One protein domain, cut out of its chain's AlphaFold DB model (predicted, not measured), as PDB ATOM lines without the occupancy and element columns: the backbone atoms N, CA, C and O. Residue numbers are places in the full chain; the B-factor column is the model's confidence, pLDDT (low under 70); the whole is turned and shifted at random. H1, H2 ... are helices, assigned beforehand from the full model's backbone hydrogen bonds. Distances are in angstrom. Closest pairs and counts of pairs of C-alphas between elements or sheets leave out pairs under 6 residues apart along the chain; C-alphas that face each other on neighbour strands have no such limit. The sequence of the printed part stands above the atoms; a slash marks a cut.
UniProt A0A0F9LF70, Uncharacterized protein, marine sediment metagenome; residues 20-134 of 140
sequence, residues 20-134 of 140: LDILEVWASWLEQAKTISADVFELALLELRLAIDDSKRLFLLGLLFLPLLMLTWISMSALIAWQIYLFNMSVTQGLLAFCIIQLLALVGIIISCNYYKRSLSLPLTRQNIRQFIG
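AT A GLANCE: This is residues 20 to 134 of the 140 residues of an uncharacterized protein of marine sediment metagenome (UniProt A0A0F9LF70). A very long, curving helix, H1, makes the long axis, and a second helix, H2, folds back beside its last part in a long helical hairpin with unequal arms. The hairpin is closed only near its turn, with residues 74 to 85 of H1 beside residues 91 to 102 of H2; residues 20 to 69 of H1 stick out alone, and the short helix H3 turns aside after H2 and stands free. The printed part has 115 residues with three named helices in the order H1, H2, H3 and no named strand, and its class is all helix. It is extended, with a radius of gyration of the C-alphas of 26.6 A, and its outline is a rod of 89 by 33 by 33 A.

HOW THE PARTS SIT: H1, residues 20 to 88, has a kink of 34 degrees near residue 55. H2, residues 91 to 119, touches H1, with 18 pairs of C-alphas within 8 A. Their closest C-alphas are those of Ala 81 and Gly 94, 4.6 A apart. The two helices form a hairpin and run opposite ways at a shallow tilt of 5 degrees. H1 touches H2 with residues 74 to 85 alone, and H2 touches H1 with residues 91 to 102 alone. H3, residues 123 to 134, is apart from H1 and from H2. In H2 and H3 every O i to N i+4 pair is within hydrogen-bond range, and in H1 63 of 65 are.

IN THESE COORDINATES: H1 begins with C-alpha 20 at (-11.793, -58.156, -1.895) and measures 87.6 A to C-alpha 88, at (15.688, 24.254, -13.265). After residues 89 and 90, H2 begins at C-alpha 91 and measures 42.3 A to C-alpha 119; y falls from 21.701 to -17.688 between these two atoms. After residues 120 to 122, H3 covers 16.5 A from its first to its last C-alpha and ends with C-alpha 134 at (13.439, -27.966, 21.645).

THE WHOLE: The two C-alphas farthest apart are those of Leu 20 and Met 89, 89.9 A, while the first and last printed C-alphas, of Leu 20 and Gly 134, are 45.8 A apart. The printed part runs from residue 20 to residue 134 without a cut. The links from H1 to H2 and from H2 to H3 are both tight, with 2 and 3 residues. Residues 20 to 69 and residues 106 to 134 stand free. The mean pLDDT of the printed part is 73.0, and 36 residues are under 70, among them residues 48 to 59 and residues 115 to 134; the mean of H3 is 58.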
ATOM      1  N   LEU A  20     -13.134 -57.724  -2.274       75.75
ATOM      2  CA  LEU A  20     -11.793 -58.156  -1.895       75.75
ATOM      3  C   LEU A  20     -10.827 -58.250  -3.093       75.75
ATOM      4  O   LEU A  20      -9.729 -57.706  -2.999       75.75
ATOM      5  N   ASP A  21     -11.246 -58.812  -4.232       84.75
ATOM      6  CA  ASP A  21     -10.401 -58.938  -5.435       84.75
ATOM      7  C   ASP A  21     -10.017 -57.570  -6.006       84.75
ATOM      8  O   ASP A  21      -8.881 -57.326  -6.413       84.75
ATOM      9  N   ILE A  22     -10.963 -56.629  -6.000       81.38
ATOM     10  CA  ILE A  22     -10.727 -55.270  -6.498       81.38
ATOM     11  C   ILE A  22      -9.654 -54.588  -5.639       81.38
ATOM     12  O   ILE A  22      -8.755 -53.941  -6.174       81.38
ATOM     13  N   LEU A  23      -9.706 -54.755  -4.315       84.62
ATOM     14  CA  LEU A  23      -8.748 -54.138  -3.399       84.62
ATOM     15  C   LEU A  23      -7.330 -54.697  -3.580       84.62
ATOM     16  O   LEU A  23      -6.366 -53.938  -3.507       84.62
ATOM     17  N   GLU A  24      -7.203 -55.991  -3.870       85.62
ATOM     18  CA  GLU A  24      -5.920 -56.652  -4.128       85.62
ATOM     19  C   GLU A  24      -5.284 -56.180  -5.449       85.62
ATOM     20  O   GLU A  24      -4.078 -55.914  -5.527       85.62
ATOM     21  N   VAL A  25      -6.107 -55.929  -6.470       85.31
ATOM     22  CA  VAL A  25      -5.676 -55.300  -7.730       85.31
ATOM     23  C   VAL A  25      -5.215 -53.852  -7.508       85.31
ATOM     24  O   VAL A  25      -4.182 -53.444  -8.039       85.31
ATOM     25  N   TRP A  26      -5.910 -53.069  -6.675       85.25
ATOM     26  CA  TRP A  26      -5.465 -51.712  -6.318       85.25
ATOM     27  C   TRP A  26      -4.178 -51.713  -5.482       85.25
ATOM     28  O   TRP A  26      -3.315 -50.858  -5.688       85.25
ATOM     29  N   ALA A  27      -4.025 -52.670  -4.565       86.12
ATOM     30  CA  ALA A  27      -2.834 -52.810  -3.729       86.12
ATOM     31  C   ALA A  27      -1.596 -53.168  -4.564       86.12
ATOM     32  O   ALA A  27      -0.560 -52.512  -4.444       86.12
ATOM     33  N   SER A  28      -1.725 -54.137  -5.472       82.25
ATOM     34  CA  SER A  28      -0.640 -54.528  -6.378       82.25
ATOM     35  C   SER A  28      -0.283 -53.426  -7.384       82.25
ATOM     36  O   SER A  28       0.888 -53.277  -7.741       82.25
ATOM     37  N   TRP A  29      -1.247 -52.602  -7.810       84.69
ATOM     38  CA  TRP A  29      -0.983 -51.418  -8.636       84.69
ATOM     39  C   TRP A  29      -0.192 -50.342  -7.873       84.69
ATOM     40  O   TRP A  29       0.735 -49.742  -8.420       84.69
ATOM     41  N   LEU A  30      -0.490 -50.141  -6.586       81.12
ATOM     42  CA  LEU A  30       0.245 -49.239  -5.691       81.12
ATOM     43  C   LEU A  30       1.668 -49.723  -5.392       81.12
ATOM     44  O   LEU A  30       2.589 -48.905  -5.357       81.12
ATOM     45  N   GLU A  31       1.872 -51.026  -5.202       80.50
ATOM     46  CA  GLU A  31       3.215 -51.592  -5.033       80.50
ATOM     47  C   GLU A  31       4.066 -51.400  -6.288       80.50
ATOM     48  O   GLU A  31       5.192 -50.917  -6.187       80.50
ATOM     49  N   GLN A  32       3.512 -51.661  -7.474       76.25
ATOM     50  CA  GLN A  32       4.208 -51.423  -8.743       76.25
ATOM     51  C   GLN A  32       4.532 -49.936  -8.949       76.25
ATOM     52  O   GLN A  32       5.650 -49.591  -9.337       76.25
ATOM     53  N   ALA A  33       3.595 -49.041  -8.620       75.31
ATOM     54  CA  ALA A  33       3.824 -47.600  -8.661       75.31
ATOM     55  C   ALA A  33       4.908 -47.158  -7.665       75.31
ATOM     56  O   ALA A  33       5.686 -46.253  -7.967       75.31
ATOM     57  N   LYS A  34       5.010 -47.801  -6.497       72.25
ATOM     58  CA  LYS A  34       6.039 -47.516  -5.487       72.25
ATOM     59  C   LYS A  34       7.438 -47.899  -5.972       72.25
ATOM     60  O   LYS A  34       8.372 -47.130  -5.763       72.25
ATOM     61  N   THR A  35       7.590 -49.035  -6.642       71.44
ATOM     62  CA  THR A  35       8.894 -49.483  -7.155       71.44
ATOM     63  C   THR A  35       9.369 -48.609  -8.315       71.44
ATOM     64  O   THR A  35      10.515 -48.175  -8.326       71.44
ATOM     65  N   ILE A  36       8.469 -48.270  -9.246       71.50
ATOM     66  CA  ILE A  36       8.788 -47.401 -10.390       71.50
ATOM     67  C   ILE A  36       9.052 -45.965  -9.922       71.50
ATOM     68  O   ILE A  36       9.970 -45.309 -10.407       71.50
ATOM     69  N   SER A  37       8.267 -45.469  -8.961       66.19
ATOM     70  CA  SER A  37       8.487 -44.130  -8.414       66.19
ATOM     71  C   SER A  37       9.785 -44.038  -7.629       66.19
ATOM     72  O   SER A  37      10.428 -43.007  -7.738       66.19
ATOM     73  N   ALA A  38      10.213 -45.078  -6.905       71.12
ATOM     74  CA  ALA A  38      11.497 -45.069  -6.207       71.12
ATOM     75  C   ALA A  38      12.676 -44.874  -7.176       71.12
ATOM     76  O   ALA A  38      13.460 -43.953  -6.967       71.12
ATOM     77  N   ASP A  39      12.731 -45.640  -8.272       72.38
ATOM     78  CA  ASP A  39      13.781 -45.518  -9.299       72.38
ATOM     79  C   ASP A  39      13.761 -44.145  -9.991       72.38
ATOM     80  O   ASP A  39      14.795 -43.491 -10.155       72.38
ATOM     81  N   VAL A  40      12.570 -43.658 -10.363       73.00
ATOM     82  CA  VAL A  40      12.412 -42.341 -11.005       73.00
ATOM     83  C   VAL A  40      12.771 -41.208 -10.041       73.00
ATOM     84  O   VAL A  40      13.353 -40.206 -10.454       73.00
ATOM     85  N   PHE A  41      12.456 -41.351  -8.754       72.38
ATOM     86  CA  PHE A  41      12.774 -40.356  -7.732       72.38
ATOM     87  C   PHE A  41      14.268 -40.346  -7.406       72.38
ATOM     88  O   PHE A  41      14.822 -39.278  -7.158       72.38
ATOM     89  N   GLU A  42      14.940 -41.497  -7.446       73.31
ATOM     90  CA  GLU A  42      16.387 -41.586  -7.241       73.31
ATOM     91  C   GLU A  42      17.153 -40.915  -8.389       73.31
ATOM     92  O   GLU A  42      18.040 -40.094  -8.135       73.31
ATOM     93  N   LEU A  43      16.738 -41.152  -9.641       72.06
ATOM     94  CA  LEU A  43      17.252 -40.423 -10.807       72.06
ATOM     95  C   LEU A  43      16.941 -38.924 -10.728       72.06
ATOM     96  O   LEU A  43      17.837 -38.105 -10.930       72.06
ATOM     97  N   ALA A  44      15.705 -38.551 -10.391       68.88
ATOM     98  CA  ALA A  44      15.307 -37.151 -10.276       68.88
ATOM     99  C   ALA A  44      16.070 -36.428  -9.159       68.88
ATOM    100  O   ALA A  44      16.440 -35.272  -9.328       68.88
ATOM    101  N   LEU A  45      16.355 -37.085  -8.031       71.06
ATOM    102  CA  LEU A  45      17.203 -36.533  -6.972       71.06
ATOM    103  C   LEU A  45      18.659 -36.385  -7.426       71.06
ATOM    104  O   LEU A  45      19.311 -35.418  -7.029       71.06
ATOM    105  N   LEU A  46      19.167 -37.299  -8.256       72.94
ATOM    106  CA  LEU A  46      20.501 -37.197  -8.850       72.94
ATOM    107  C   LEU A  46      20.596 -36.028  -9.837       72.94
ATOM    108  O   LEU A  46      21.525 -35.223  -9.741       72.94
ATOM    109  N   GLU A  47      19.622 -35.892 -10.736       73.12
ATOM    110  CA  GLU A  47      19.533 -34.770 -11.673       73.12
ATOM    111  C   GLU A  47      19.307 -33.447 -10.940       73.12
ATOM    112  O   GLU A  47      19.951 -32.448 -11.255       73.12
ATOM    113  N   LEU A  48      18.469 -33.438  -9.901       69.50
ATOM    114  CA  LEU A  48      18.232 -32.264  -9.070       69.50
ATOM    115  C   LEU A  48      19.491 -31.880  -8.289       69.50
ATOM    116  O   LEU A  48      19.789 -30.698  -8.165       69.50
ATOM    117  N   ARG A  49      20.270 -32.847  -7.795       69.31
ATOM    118  CA  ARG A  49      21.560 -32.588  -7.140       69.31
ATOM    119  C   ARG A  49      22.576 -32.002  -8.116       69.31
ATOM    120  O   ARG A  49      23.316 -31.099  -7.728       69.31
ATOM    121  N   LEU A  50      22.583 -32.471  -9.362       61.97
ATOM    122  CA  LEU A  50      23.429 -31.930 -10.425       61.97
ATOM    123  C   LEU A  50      22.989 -30.508 -10.822       61.97
ATOM    124  O   LEU A  50      23.820 -29.609 -10.921       61.97
ATOM    125  N   ALA A  51      21.679 -30.268 -10.925       60.50
ATOM    126  CA  ALA A  51      21.093 -28.951 -11.178       60.50
ATOM    127  C   ALA A  51      21.273 -27.973 -10.000       60.50
ATOM    128  O   ALA A  51      21.386 -26.762 -10.199       60.50
ATOM    129  N   ILE A  52      21.328 -28.476  -8.763       63.22
ATOM    130  CA  ILE A  52      21.665 -27.705  -7.557       63.22
ATOM    131  C   ILE A  52      23.149 -27.327  -7.553       63.22
ATOM    132  O   ILE A  52      23.500 -26.232  -7.109       63.22
ATOM    133  N   ASP A  53      24.029 -28.202  -8.042       64.06
ATOM    134  CA  ASP A  53      25.453 -27.885  -8.144       64.06
ATOM    135  C   ASP A  53      25.708 -26.810  -9.211       64.06
ATOM    136  O   ASP A  53      26.389 -25.820  -8.930       64.06
ATOM    137  N   ASP A  54      25.033 -26.898 -10.362       63.84
ATOM    138  CA  ASP A  54      25.077 -25.856 -11.397       63.84
ATOM    139  C   ASP A  54      24.345 -24.566 -10.958       63.84
ATOM    140  O   ASP A  54      24.746 -23.440 -11.282       63.84
ATOM    141  N   SER A  55      23.343 -24.693 -10.077       63.38
ATOM    142  CA  SER A  55      22.685 -23.551  -9.432       63.38
ATOM    143  C   SER A  55      23.631 -22.717  -8.580       63.38
ATOM    144  O   SER A  55      23.357 -21.536  -8.402       63.38
ATOM    145  N   LYS A  56      24.755 -23.244  -8.072       63.69
ATOM    146  CA  LYS A  56      25.740 -22.405  -7.361       63.69
ATOM    147  C   LYS A  56      26.336 -21.359  -8.292       63.69
ATOM    148  O   LYS A  56      26.488 -20.206  -7.897       63.69
ATOM    149  N   ARG A  57      26.635 -21.736  -9.537       69.00
ATOM    150  CA  ARG A  57      27.187 -20.823 -10.540       69.00
ATOM    151  C   ARG A  57      26.147 -19.793 -10.971       69.00
ATOM    152  O   ARG A  57      26.470 -18.610 -11.031       69.00
ATOM    153  N   LEU A  58      24.896 -20.213 -11.165       65.69
ATOM    154  CA  LEU A  58      23.759 -19.310 -11.394       65.69
ATOM    155  C   LEU A  58      23.460 -18.408 -10.191       65.69
ATOM    156  O   LEU A  58      23.110 -17.249 -10.378       65.69
ATOM    157  N   PHE A  59      23.632 -18.898  -8.967       69.88
ATOM    158  CA  PHE A  59      23.435 -18.131  -7.742       69.88
ATOM    159  C   PHE A  59      24.533 -17.087  -7.563       69.88
ATOM    160  O   PHE A  59      24.214 -15.936  -7.291       69.88
ATOM    161  N   LEU A  60      25.808 -17.434  -7.784       73.88
ATOM    162  CA  LEU A  60      26.897 -16.451  -7.825       73.88
ATOM    163  C   LEU A  60      26.677 -15.425  -8.941       73.88
ATOM    164  O   LEU A  60      26.895 -14.235  -8.725       73.88
ATOM    165  N   LEU A  61      26.223 -15.867 -10.116       72.62
ATOM    166  CA  LEU A  61      25.945 -14.975 -11.235       72.62
ATOM    167  C   LEU A  61      24.767 -14.046 -10.927       72.62
ATOM    168  O   LEU A  61      24.869 -12.853 -11.174       72.62
ATOM    169  N   GLY A  62      23.692 -14.551 -10.323       73.44
ATOM    170  CA  GLY A  62      22.556 -13.755  -9.854       73.44
ATOM    171  C   GLY A  62      22.936 -12.804  -8.718       73.44
ATOM    172  O   GLY A  62      22.506 -11.651  -8.704       73.44
ATOM    173  N   LEU A  63      23.808 -13.245  -7.810       74.75
ATOM    174  CA  LEU A  63      24.358 -12.422  -6.735       74.75
ATOM    175  C   LEU A  63      25.240 -11.299  -7.279       74.75
ATOM    176  O   LEU A  63      25.245 -10.229  -6.688       74.75
ATOM    177  N   LEU A  64      25.953 -11.517  -8.388       75.19
ATOM    178  CA  LEU A  64      26.725 -10.487  -9.093       75.19
ATOM    179  C   LEU A  64      25.843  -9.617 -10.003       75.19
ATOM    180  O   LEU A  64      26.121  -8.438 -10.212       75.19
ATOM    181  N   PHE A  65      24.738 -10.165 -10.499       73.56
ATOM    182  CA  PHE A  65      23.763  -9.434 -11.297       73.56
ATOM    183  C   PHE A  65      23.031  -8.382 -10.462       73.56
ATOM    184  O   PHE A  65      22.793  -7.275 -10.937       73.56
ATOM    185  N   LEU A  66      22.732  -8.685  -9.197       73.44
ATOM    186  CA  LEU A  66      22.072  -7.764  -8.273       73.44
ATOM    187  C   LEU A  66      22.833  -6.430  -8.064       73.44
ATOM    188  O   LEU A  66      22.209  -5.379  -8.235       73.44
ATOM    189  N   PRO A  67      24.147  -6.401  -7.748       77.44
ATOM    190  CA  PRO A  67      24.906  -5.161  -7.640       77.44
ATOM    191  C   PRO A  67      25.081  -4.468  -8.995       77.44
ATOM    192  O   PRO A  67      25.030  -3.241  -9.035       77.44
ATOM    193  N   LEU A  68      25.210  -5.201 -10.110       78.69
ATOM    194  CA  LEU A  68      25.231  -4.586 -11.446       78.69
ATOM    195  C   LEU A  68      23.908  -3.880 -11.778       78.69
ATOM    196  O   LEU A  68      23.909  -2.774 -12.324       78.69
ATOM    197  N   LEU A  69      22.780  -4.497 -11.428       80.88
ATOM    198  CA  LEU A  69      21.448  -3.930 -11.613       80.88
ATOM    199  C   LEU A  69      21.268  -2.680 -10.744       80.88
ATOM    200  O   LEU A  69      20.837  -1.646 -11.249       80.88
ATOM    201  N   MET A  70      21.661  -2.749  -9.467       78.75
ATOM    202  CA  MET A  70      21.673  -1.601  -8.550       78.75
ATOM    203  C   MET A  70      22.516  -0.446  -9.106       78.75
ATOM    204  O   MET A  70      22.069   0.699  -9.099       78.75
ATOM    205  N   LEU A  71      23.711  -0.739  -9.627       82.06
ATOM    206  CA  LEU A  71      24.621   0.267 -10.175       82.06
ATOM    207  C   LEU A  71      24.064   0.918 -11.449       82.06
ATOM    208  O   LEU A  71      24.135   2.139 -11.612       82.06
ATOM    209  N   THR A  72      23.461   0.112 -12.325       83.94
ATOM    210  CA  THR A  72      22.785   0.586 -13.542       83.94
ATOM    211  C   THR A  72      21.606   1.485 -13.181       83.94
ATOM    212  O   THR A  72      21.467   2.579 -13.725       83.94
ATOM    213  N   TRP A  73      20.797   1.067 -12.207       85.50
ATOM    214  CA  TRP A  73      19.660   1.837 -11.712       85.50
ATOM    215  C   TRP A  73      20.084   3.175 -11.095       85.50
ATOM    216  O   TRP A  73      19.491   4.217 -11.390       85.50
ATOM    217  N   ILE A  74      21.143   3.171 -10.281       84.44
ATOM    218  CA  ILE A  74      21.740   4.382  -9.702       84.44
ATOM    219  C   ILE A  74      22.225   5.333 -10.794       84.44
ATOM    220  O   ILE A  74      21.909   6.522 -10.744       84.44
ATOM    221  N   SER A  75      22.929   4.813 -11.800       84.25
ATOM    222  CA  SER A  75      23.429   5.612 -12.924       84.25
ATOM    223  C   SER A  75      22.281   6.230 -13.723       84.25
ATOM    224  O   SER A  75      22.317   7.418 -14.043       84.25
ATOM    225  N   MET A  76      21.216   5.466 -13.979       82.56
ATOM    226  CA  MET A  76      20.027   5.968 -14.674       82.56
ATOM    227  C   MET A  76      19.302   7.048 -13.858       82.56
ATOM    228  O   MET A  76      18.931   8.089 -14.396       82.56
ATOM    229  N   SER A  77      19.159   6.841 -12.548       85.25
ATOM    230  CA  SER A  77      18.556   7.817 -11.631       85.25
ATOM    231  C   SER A  77      19.356   9.119 -11.586       85.25
ATOM    232  O   SER A  77      18.775  10.203 -11.578       85.25
ATOM    233  N   ALA A  78      20.689   9.022 -11.594       83.56
ATOM    234  CA  ALA A  78      21.579  10.175 -11.642       83.56
ATOM    235  C   ALA A  78      21.426  10.954 -12.957       83.56
ATOM    236  O   ALA A  78      21.350  12.179 -12.920       83.56
ATOM    237  N   LEU A  79      21.302  10.270 -14.101       83.50
ATOM    238  CA  LEU A  79      21.035  10.919 -15.390       83.50
ATOM    239  C   LEU A  79      19.685  11.647 -15.399       83.50
ATOM    240  O   LEU A  79      19.610  12.787 -15.845       83.50
ATOM    241  N   ILE A  80      18.626  11.035 -14.865       79.56
ATOM    242  CA  ILE A  80      17.302  11.675 -14.775       79.56
ATOM    243  C   ILE A  80      17.361  12.918 -13.875       79.56
ATOM    244  O   ILE A  80      16.869  13.984 -14.247       79.56
ATOM    245  N   ALA A  81      18.009  12.810 -12.713       82.38
ATOM    246  CA  ALA A  81      18.212  13.932 -11.802       82.38
ATOM    247  C   ALA A  81      19.041  15.059 -12.440       82.38
ATOM    248  O   ALA A  81      18.727  16.239 -12.266       82.38
ATOM    249  N   TRP A  82      20.060  14.699 -13.221       79.62
ATOM    250  CA  TRP A  82      20.886  15.640 -13.971       79.62
ATOM    251  C   TRP A  82      20.080  16.413 -15.020       79.62
ATOM    252  O   TRP A  82      20.233  17.627 -15.146       79.62
ATOM    253  N   GLN A  83      19.150  15.754 -15.716       80.19
ATOM    254  CA  GLN A  83      18.247  16.439 -16.644       80.19
ATOM    255  C   GLN A  83      17.338  17.442 -15.919       80.19
ATOM    256  O   GLN A  83      17.157  18.562 -16.390       80.19
ATOM    257  N   ILE A  84      16.814  17.090 -14.743       76.75
ATOM    258  CA  ILE A  84      15.983  17.999 -13.933       76.75
ATOM    259  C   ILE A  84      16.788  19.221 -13.469       76.75
ATOM    260  O   ILE A  84      16.264  20.340 -13.464       76.75
ATOM    261  N   TYR A  85      18.064  19.018 -13.132       74.81
ATOM    262  CA  TYR A  85      18.992  20.097 -12.809       74.81
ATOM    263  C   TYR A  85      19.207  21.050 -13.993       74.81
ATOM    264  O   TYR A  85      19.084  22.261 -13.816       74.81
ATOM    265  N   LEU A  86      19.451  20.523 -15.199       78.00
ATOM    266  CA  LEU A  86      19.623  21.323 -16.420       78.00
ATOM    267  C   LEU A  86      18.413  22.222 -16.721       78.00
ATOM    268  O   LEU A  86      18.597  23.358 -17.147       78.00
ATOM    269  N   PHE A  87      17.191  21.747 -16.467       74.75
ATOM    270  CA  PHE A  87      15.970  22.528 -16.701       74.75
ATOM    271  C   PHE A  87      15.703  23.604 -15.640       74.75
ATOM    272  O   PHE A  87      15.176  24.661 -15.973       74.75
ATOM    273  N   ASN A  88      16.036  23.350 -14.371       76.44
ATOM    274  CA  ASN A  88      15.688  24.254 -13.265       76.44
ATOM    275  C   ASN A  88      16.853  25.129 -12.777       76.44
ATOM    276  O   ASN A  88      16.633  25.992 -11.932       76.44
ATOM    277  N   MET A  89      18.090  24.877 -13.234       72.31
ATOM    278  CA  MET A  89      19.332  25.484 -12.713       72.31
ATOM    279  C   MET A  89      19.463  25.409 -11.177       72.31
ATOM    280  O   MET A  89      20.202  26.170 -10.558       72.31
ATOM    281  N   SER A  90      18.741  24.482 -10.542       69.38
ATOM    282  CA  SER A  90      18.630  24.365  -9.091       69.38
ATOM    283  C   SER A  90      19.076  22.980  -8.649       69.38
ATOM    284  O   SER A  90      18.414  21.972  -8.913       69.38
ATOM    285  N   VAL A  91      20.222  22.935  -7.966       74.62
ATOM    286  CA  VAL A  91      20.861  21.701  -7.474       74.62
ATOM    287  C   VAL A  91      19.933  20.952  -6.511       74.62
ATOM    288  O   VAL A  91      19.844  19.725  -6.547       74.62
ATOM    289  N   THR A  92      19.181  21.693  -5.694       80.38
ATOM    290  CA  THR A  92      18.272  21.143  -4.683       80.38
ATOM    291  C   THR A  92      17.151  20.314  -5.308       80.38
ATOM    292  O   THR A  92      16.816  19.254  -4.788       80.38
ATOM    293  N   GLN A  93      16.599  20.754  -6.443       75.69
ATOM    294  CA  GLN A  93      15.527  20.037  -7.146       75.69
ATOM    295  C   GLN A  93      16.033  18.739  -7.796       75.69
ATOM    296  O   GLN A  93      15.354  17.716  -7.726       75.69
ATOM    297  N   GLY A  94      17.252  18.743  -8.353       76.56
ATOM    298  CA  GLY A  94      17.886  17.530  -8.885       76.56
ATOM    299  C   GLY A  94      18.145  16.479  -7.798       76.56
ATOM    300  O   GLY A  94      17.791  15.311  -7.963       76.56
ATOM    301  N   LEU A  95      18.683  16.897  -6.648       78.62
ATOM    302  CA  LEU A  95      18.897  16.020  -5.486       78.62
ATOM    303  C   LEU A  95      17.586  15.475  -4.912       78.62
ATOM    304  O   LEU A  95      17.516  14.295  -4.569       78.62
ATOM    305  N   LEU A  96      16.543  16.308  -4.828       81.75
ATOM    306  CA  LEU A  96      15.229  15.880  -4.351       81.75
ATOM    307  C   LEU A  96      14.633  14.804  -5.269       81.75
ATOM    308  O   LEU A  96      14.173  13.771  -4.786       81.75
ATOM    309  N   ALA A  97      14.703  15.005  -6.587       78.69
ATOM    310  CA  ALA A  97      14.234  14.030  -7.567       78.69
ATOM    311  C   ALA A  97      15.013  12.708  -7.490       78.69
ATOM    312  O   ALA A  97      14.402  11.640  -7.484       78.69
ATOM    313  N   PHE A  98      16.344  12.766  -7.350       78.88
ATOM    314  CA  PHE A  98      17.161  11.574  -7.115       78.88
ATOM    315  C   PHE A  98      16.715  10.834  -5.848       78.88
ATOM    316  O   PHE A  98      16.510   9.624  -5.879       78.88
ATOM    317  N   CYS A  99      16.502  11.562  -4.749       81.62
ATOM    318  CA  CYS A  99      16.079  10.987  -3.474       81.62
ATOM    319  C   CYS A  99      14.708  10.296  -3.576       81.62
ATOM    320  O   CYS A  99      14.539   9.179  -3.086       81.62
ATOM    321  N   ILE A 100      13.752  10.904  -4.285       84.69
ATOM    322  CA  ILE A 100      12.430  10.312  -4.538       84.69
ATOM    323  C   ILE A 100      12.556   9.019  -5.356       84.69
ATOM    324  O   ILE A 100      11.945   8.008  -5.005       84.69
ATOM    325  N   ILE A 101      13.374   9.020  -6.413       84.56
ATOM    326  CA  ILE A 101      13.605   7.828  -7.245       84.56
ATOM    327  C   ILE A 101      14.258   6.703  -6.425       84.56
ATOM    328  O   ILE A 101      13.860   5.542  -6.551       84.56
ATOM    329  N   GLN A 102      15.205   7.028  -5.539       84.31
ATOM    330  CA  GLN A 102      15.821   6.037  -4.651       84.31
ATOM    331  C   GLN A 102      14.838   5.485  -3.611       84.31
ATOM    332  O   GLN A 102      14.834   4.282  -3.349       84.31
ATOM    333  N   LEU A 103      13.960   6.324  -3.054       85.38
ATOM    334  CA  LEU A 103      12.903   5.872  -2.143       85.38
ATOM    335  C   LEU A 103      11.921   4.923  -2.835       85.38
ATOM    336  O   LEU A 103      11.570   3.894  -2.262       85.38
ATOM    337  N   LEU A 104      11.520   5.217  -4.073       84.69
ATOM    338  CA  LEU A 104      10.666   4.329  -4.868       84.69
ATOM    339  C   LEU A 104      11.329   2.968  -5.108       84.69
ATOM    340  O   LEU A 104      10.680   1.934  -4.954       84.69
ATOM    341  N   ALA A 105      12.625   2.958  -5.421       82.38
ATOM    342  CA  ALA A 105      13.387   1.723  -5.583       82.38
ATOM    343  C   ALA A 105      13.455   0.916  -4.277       82.38
ATOM    344  O   ALA A 105      13.225  -0.293  -4.285       82.38
ATOM    345  N   LEU A 106      13.694   1.584  -3.144       82.31
ATOM    346  CA  LEU A 106      13.714   0.944  -1.828       82.31
ATOM    347  C   LEU A 106      12.354   0.327  -1.481       82.31
ATOM    348  O   LEU A 106      12.291  -0.819  -1.037       82.31
ATOM    349  N   VAL A 107      11.262   1.050  -1.736       82.25
ATOM    350  CA  VAL A 107       9.897   0.538  -1.556       82.25
ATOM    351  C   VAL A 107       9.655  -0.674  -2.455       82.25
ATOM    352  O   VAL A 107       9.143  -1.685  -1.975       82.25
ATOM    353  N   GLY A 108      10.083  -0.626  -3.719       82.44
ATOM    354  CA  GLY A 108      10.016  -1.763  -4.640       82.44
ATOM    355  C   GLY A 108      10.735  -3.000  -4.097       82.44
ATOM    356  O   GLY A 108      10.151  -4.081  -4.061       82.44
ATOM    357  N   ILE A 109      11.955  -2.839  -3.577       78.75
ATOM    358  CA  ILE A 109      12.729  -3.932  -2.967       78.75
ATOM    359  C   ILE A 109      12.037  -4.470  -1.716       78.75
ATOM    360  O   ILE A 109      11.985  -5.685  -1.535       78.75
ATOM    361  N   ILE A 110      11.480  -3.608  -0.863       79.19
ATOM    362  CA  ILE A 110      10.729  -4.032   0.325       79.19
ATOM    363  C   ILE A 110       9.505  -4.853  -0.091       79.19
ATOM    364  O   ILE A 110       9.271  -5.916   0.483       79.19
ATOM    365  N   ILE A 111       8.757  -4.414  -1.109       78.25
ATOM    366  CA  ILE A 111       7.593  -5.137  -1.640       78.25
ATOM    367  C   ILE A 111       8.021  -6.483  -2.220       78.25
ATOM    368  O   ILE A 111       7.438  -7.504  -1.854       78.25
ATOM    369  N   SER A 112       9.055  -6.517  -3.063       73.25
ATOM    370  CA  SER A 112       9.599  -7.760  -3.615       73.25
ATOM    371  C   SER A 112      10.084  -8.688  -2.508       73.25
ATOM    372  O   SER A 112       9.759  -9.869  -2.520       73.25
ATOM    373  N   CYS A 113      10.783  -8.175  -1.498       69.50
ATOM    374  CA  CYS A 113      11.225  -8.966  -0.356       69.50
ATOM    375  C   CYS A 113      10.028  -9.524   0.419       69.50
ATOM    376  O   CYS A 113      10.042 -10.688   0.805       69.50
ATOM    377  N   ASN A 114       8.955  -8.750   0.596       71.06
ATOM    378  CA  ASN A 114       7.744  -9.216   1.267       71.06
ATOM    379  C   ASN A 114       6.971 -10.251   0.427       71.06
ATOM    380  O   ASN A 114       6.449 -11.226   0.966       71.06
ATOM    381  N   TYR A 115       6.948 -10.079  -0.896       67.25
ATOM    382  CA  TYR A 115       6.373 -11.024  -1.852       67.25
ATOM    383  C   TYR A 115       7.140 -12.351  -1.849       67.25
ATOM    384  O   TYR A 115       6.548 -13.415  -1.667       67.25
ATOM    385  N   TYR A 116       8.471 -12.292  -1.932       60.66
ATOM    386  CA  TYR A 116       9.331 -13.467  -1.839       60.66
ATOM    387  C   TYR A 116       9.271 -14.105  -0.456       60.66
ATOM    388  O   TYR A 116       9.178 -15.319  -0.392       60.66
ATOM    389  N   LYS A 117       9.214 -13.346   0.646       56.47
ATOM    390  CA  LYS A 117       8.997 -13.885   2.005       56.47
ATOM    391  C   LYS A 117       7.697 -14.674   2.130       56.47
ATOM    392  O   LYS A 117       7.655 -15.643   2.881       56.47
ATOM    393  N   ARG A 118       6.656 -14.289   1.388       54.69
ATOM    394  CA  ARG A 118       5.382 -15.016   1.327       54.69
ATOM    395  C   ARG A 118       5.497 -16.343   0.561       54.69
ATOM    396  O   ARG A 118       4.712 -17.244   0.818       54.69
ATOM    397  N   SER A 119       6.485 -16.469  -0.328       50.19
ATOM    398  CA  SER A 119       6.805 -17.688  -1.092       50.19
ATOM    399  C   SER A 119       7.921 -18.535  -0.440       50.19
ATOM    400  O   SER A 119       7.941 -19.754  -0.556       50.19
ATOM    401  N   LEU A 120       8.806 -17.896   0.335       44.25
ATOM    402  CA  LEU A 120       9.884 -18.471   1.151       44.25
ATOM    403  C   LEU A 120       9.448 -18.779   2.586       44.25
ATOM    404  O   LEU A 120      10.301 -19.031   3.443       44.25
ATOM    405  N   SER A 121       8.144 -18.820   2.877       47.66
ATOM    406  CA  SER A 121       7.657 -19.550   4.046       47.66
ATOM    407  C   SER A 121       7.907 -21.039   3.805       47.66
ATOM    408  O   SER A 121       6.987 -21.788   3.519       47.66
ATOM    409  N   LEU A 122       9.176 -21.444   3.861       46.91
ATOM    410  CA  LEU A 122       9.658 -22.810   3.862       46.91
ATOM    411  C   LEU A 122       9.231 -23.412   5.208       46.91
ATOM    412  O   LEU A 122       9.881 -23.144   6.228       46.91
ATOM    413  N   PRO A 123       8.148 -24.212   5.264       54.06
ATOM    414  CA  PRO A 123       7.750 -24.894   6.496       54.06
ATOM    415  C   PRO A 123       8.868 -25.809   7.027       54.06
ATOM    416  O   PRO A 123       8.965 -26.034   8.233       54.06
ATOM    417  N   LEU A 124       9.765 -26.261   6.143       48.62
ATOM    418  CA  LEU A 124      10.877 -27.162   6.443       48.62
ATOM    419  C   LEU A 124      11.987 -26.503   7.287       48.62
ATOM    420  O   LEU A 124      12.484 -27.113   8.233       48.62
ATOM    421  N   THR A 125      12.332 -25.230   7.052       55.09
ATOM    422  CA  THR A 125      13.351 -24.530   7.865       55.09
ATOM    423  C   THR A 125      12.833 -24.219   9.272       55.09
ATOM    424  O   THR A 125      13.585 -24.270  10.247       55.09
ATOM    425  N   ARG A 126      11.523 -23.967   9.408       54.78
ATOM    426  CA  ARG A 126      10.881 -23.783  10.717       54.78
ATOM    427  C   ARG A 126      10.892 -25.058  11.560       54.78
ATOM    428  O   ARG A 126      11.058 -24.946  12.771       54.78
ATOM    429  N   GLN A 127      10.759 -26.243  10.962       57.91
ATOM    430  CA  GLN A 127      10.864 -27.503  11.709       57.91
ATOM    431  C   GLN A 127      12.282 -27.745  12.245       57.91
ATOM    432  O   GLN A 127      12.415 -28.058  13.427       57.91
ATOM    433  N   ASN A 128      13.328 -27.503  11.447       54.34
ATOM    434  CA  ASN A 128      14.714 -27.701  11.898       54.34
ATOM    435  C   ASN A 128      15.113 -26.765  13.049       54.34
ATOM    436  O   ASN A 128      15.728 -27.208  14.018       54.34
ATOM    437  N   ILE A 129      14.709 -25.491  13.003       62.31
ATOM    438  CA  ILE A 129      14.986 -24.548  14.100       62.31
ATOM    439  C   ILE A 129      14.216 -24.949  15.365       62.31
ATOM    440  O   ILE A 129      14.743 -24.847  16.473       62.31
ATOM    441  N   ARG A 130      12.980 -25.447  15.221       59.25
ATOM    442  CA  ARG A 130      12.150 -25.859  16.361       59.25
ATOM    443  C   ARG A 130      12.667 -27.136  17.029       59.25
ATOM    444  O   ARG A 130      12.594 -27.229  18.249       59.25
ATOM    445  N   GLN A 131      13.239 -28.068  16.267       61.12
ATOM    446  CA  GLN A 131      13.920 -29.243  16.823       61.12
ATOM    447  C   GLN A 131      15.239 -28.869  17.518       61.12
ATOM    448  O   GLN A 131      15.518 -29.386  18.597       61.12
ATOM    449  N   PHE A 132      16.002 -27.914  16.976       59.47
ATOM    450  CA  PHE A 132      17.225 -27.417  17.624       59.47
ATOM    451  C   PHE A 132      16.946 -26.652  18.928       59.47
ATOM    452  O   PHE A 132      17.641 -26.849  19.923       59.47
ATOM    453  N   ILE A 133      15.910 -25.808  18.951       68.25
ATOM    454  CA  ILE A 133      15.498 -25.068  20.155       68.25
ATOM    455  C   ILE A 133      14.852 -25.998  21.189       68.25
ATOM    456  O   ILE A 133      15.119 -25.850  22.379       68.25
ATOM    457  N   GLY A 134      14.051 -26.977  20.754       58.97
ATOM    458  CA  GLY A 134      13.439 -27.966  21.645       58.97
ATOM    459  C   GLY A 134      14.466 -28.867  22.335       58.97
ATOM    460  O   GLY A 134      14.343 -29.110  23.529       58.97
TER     461      GLY A 134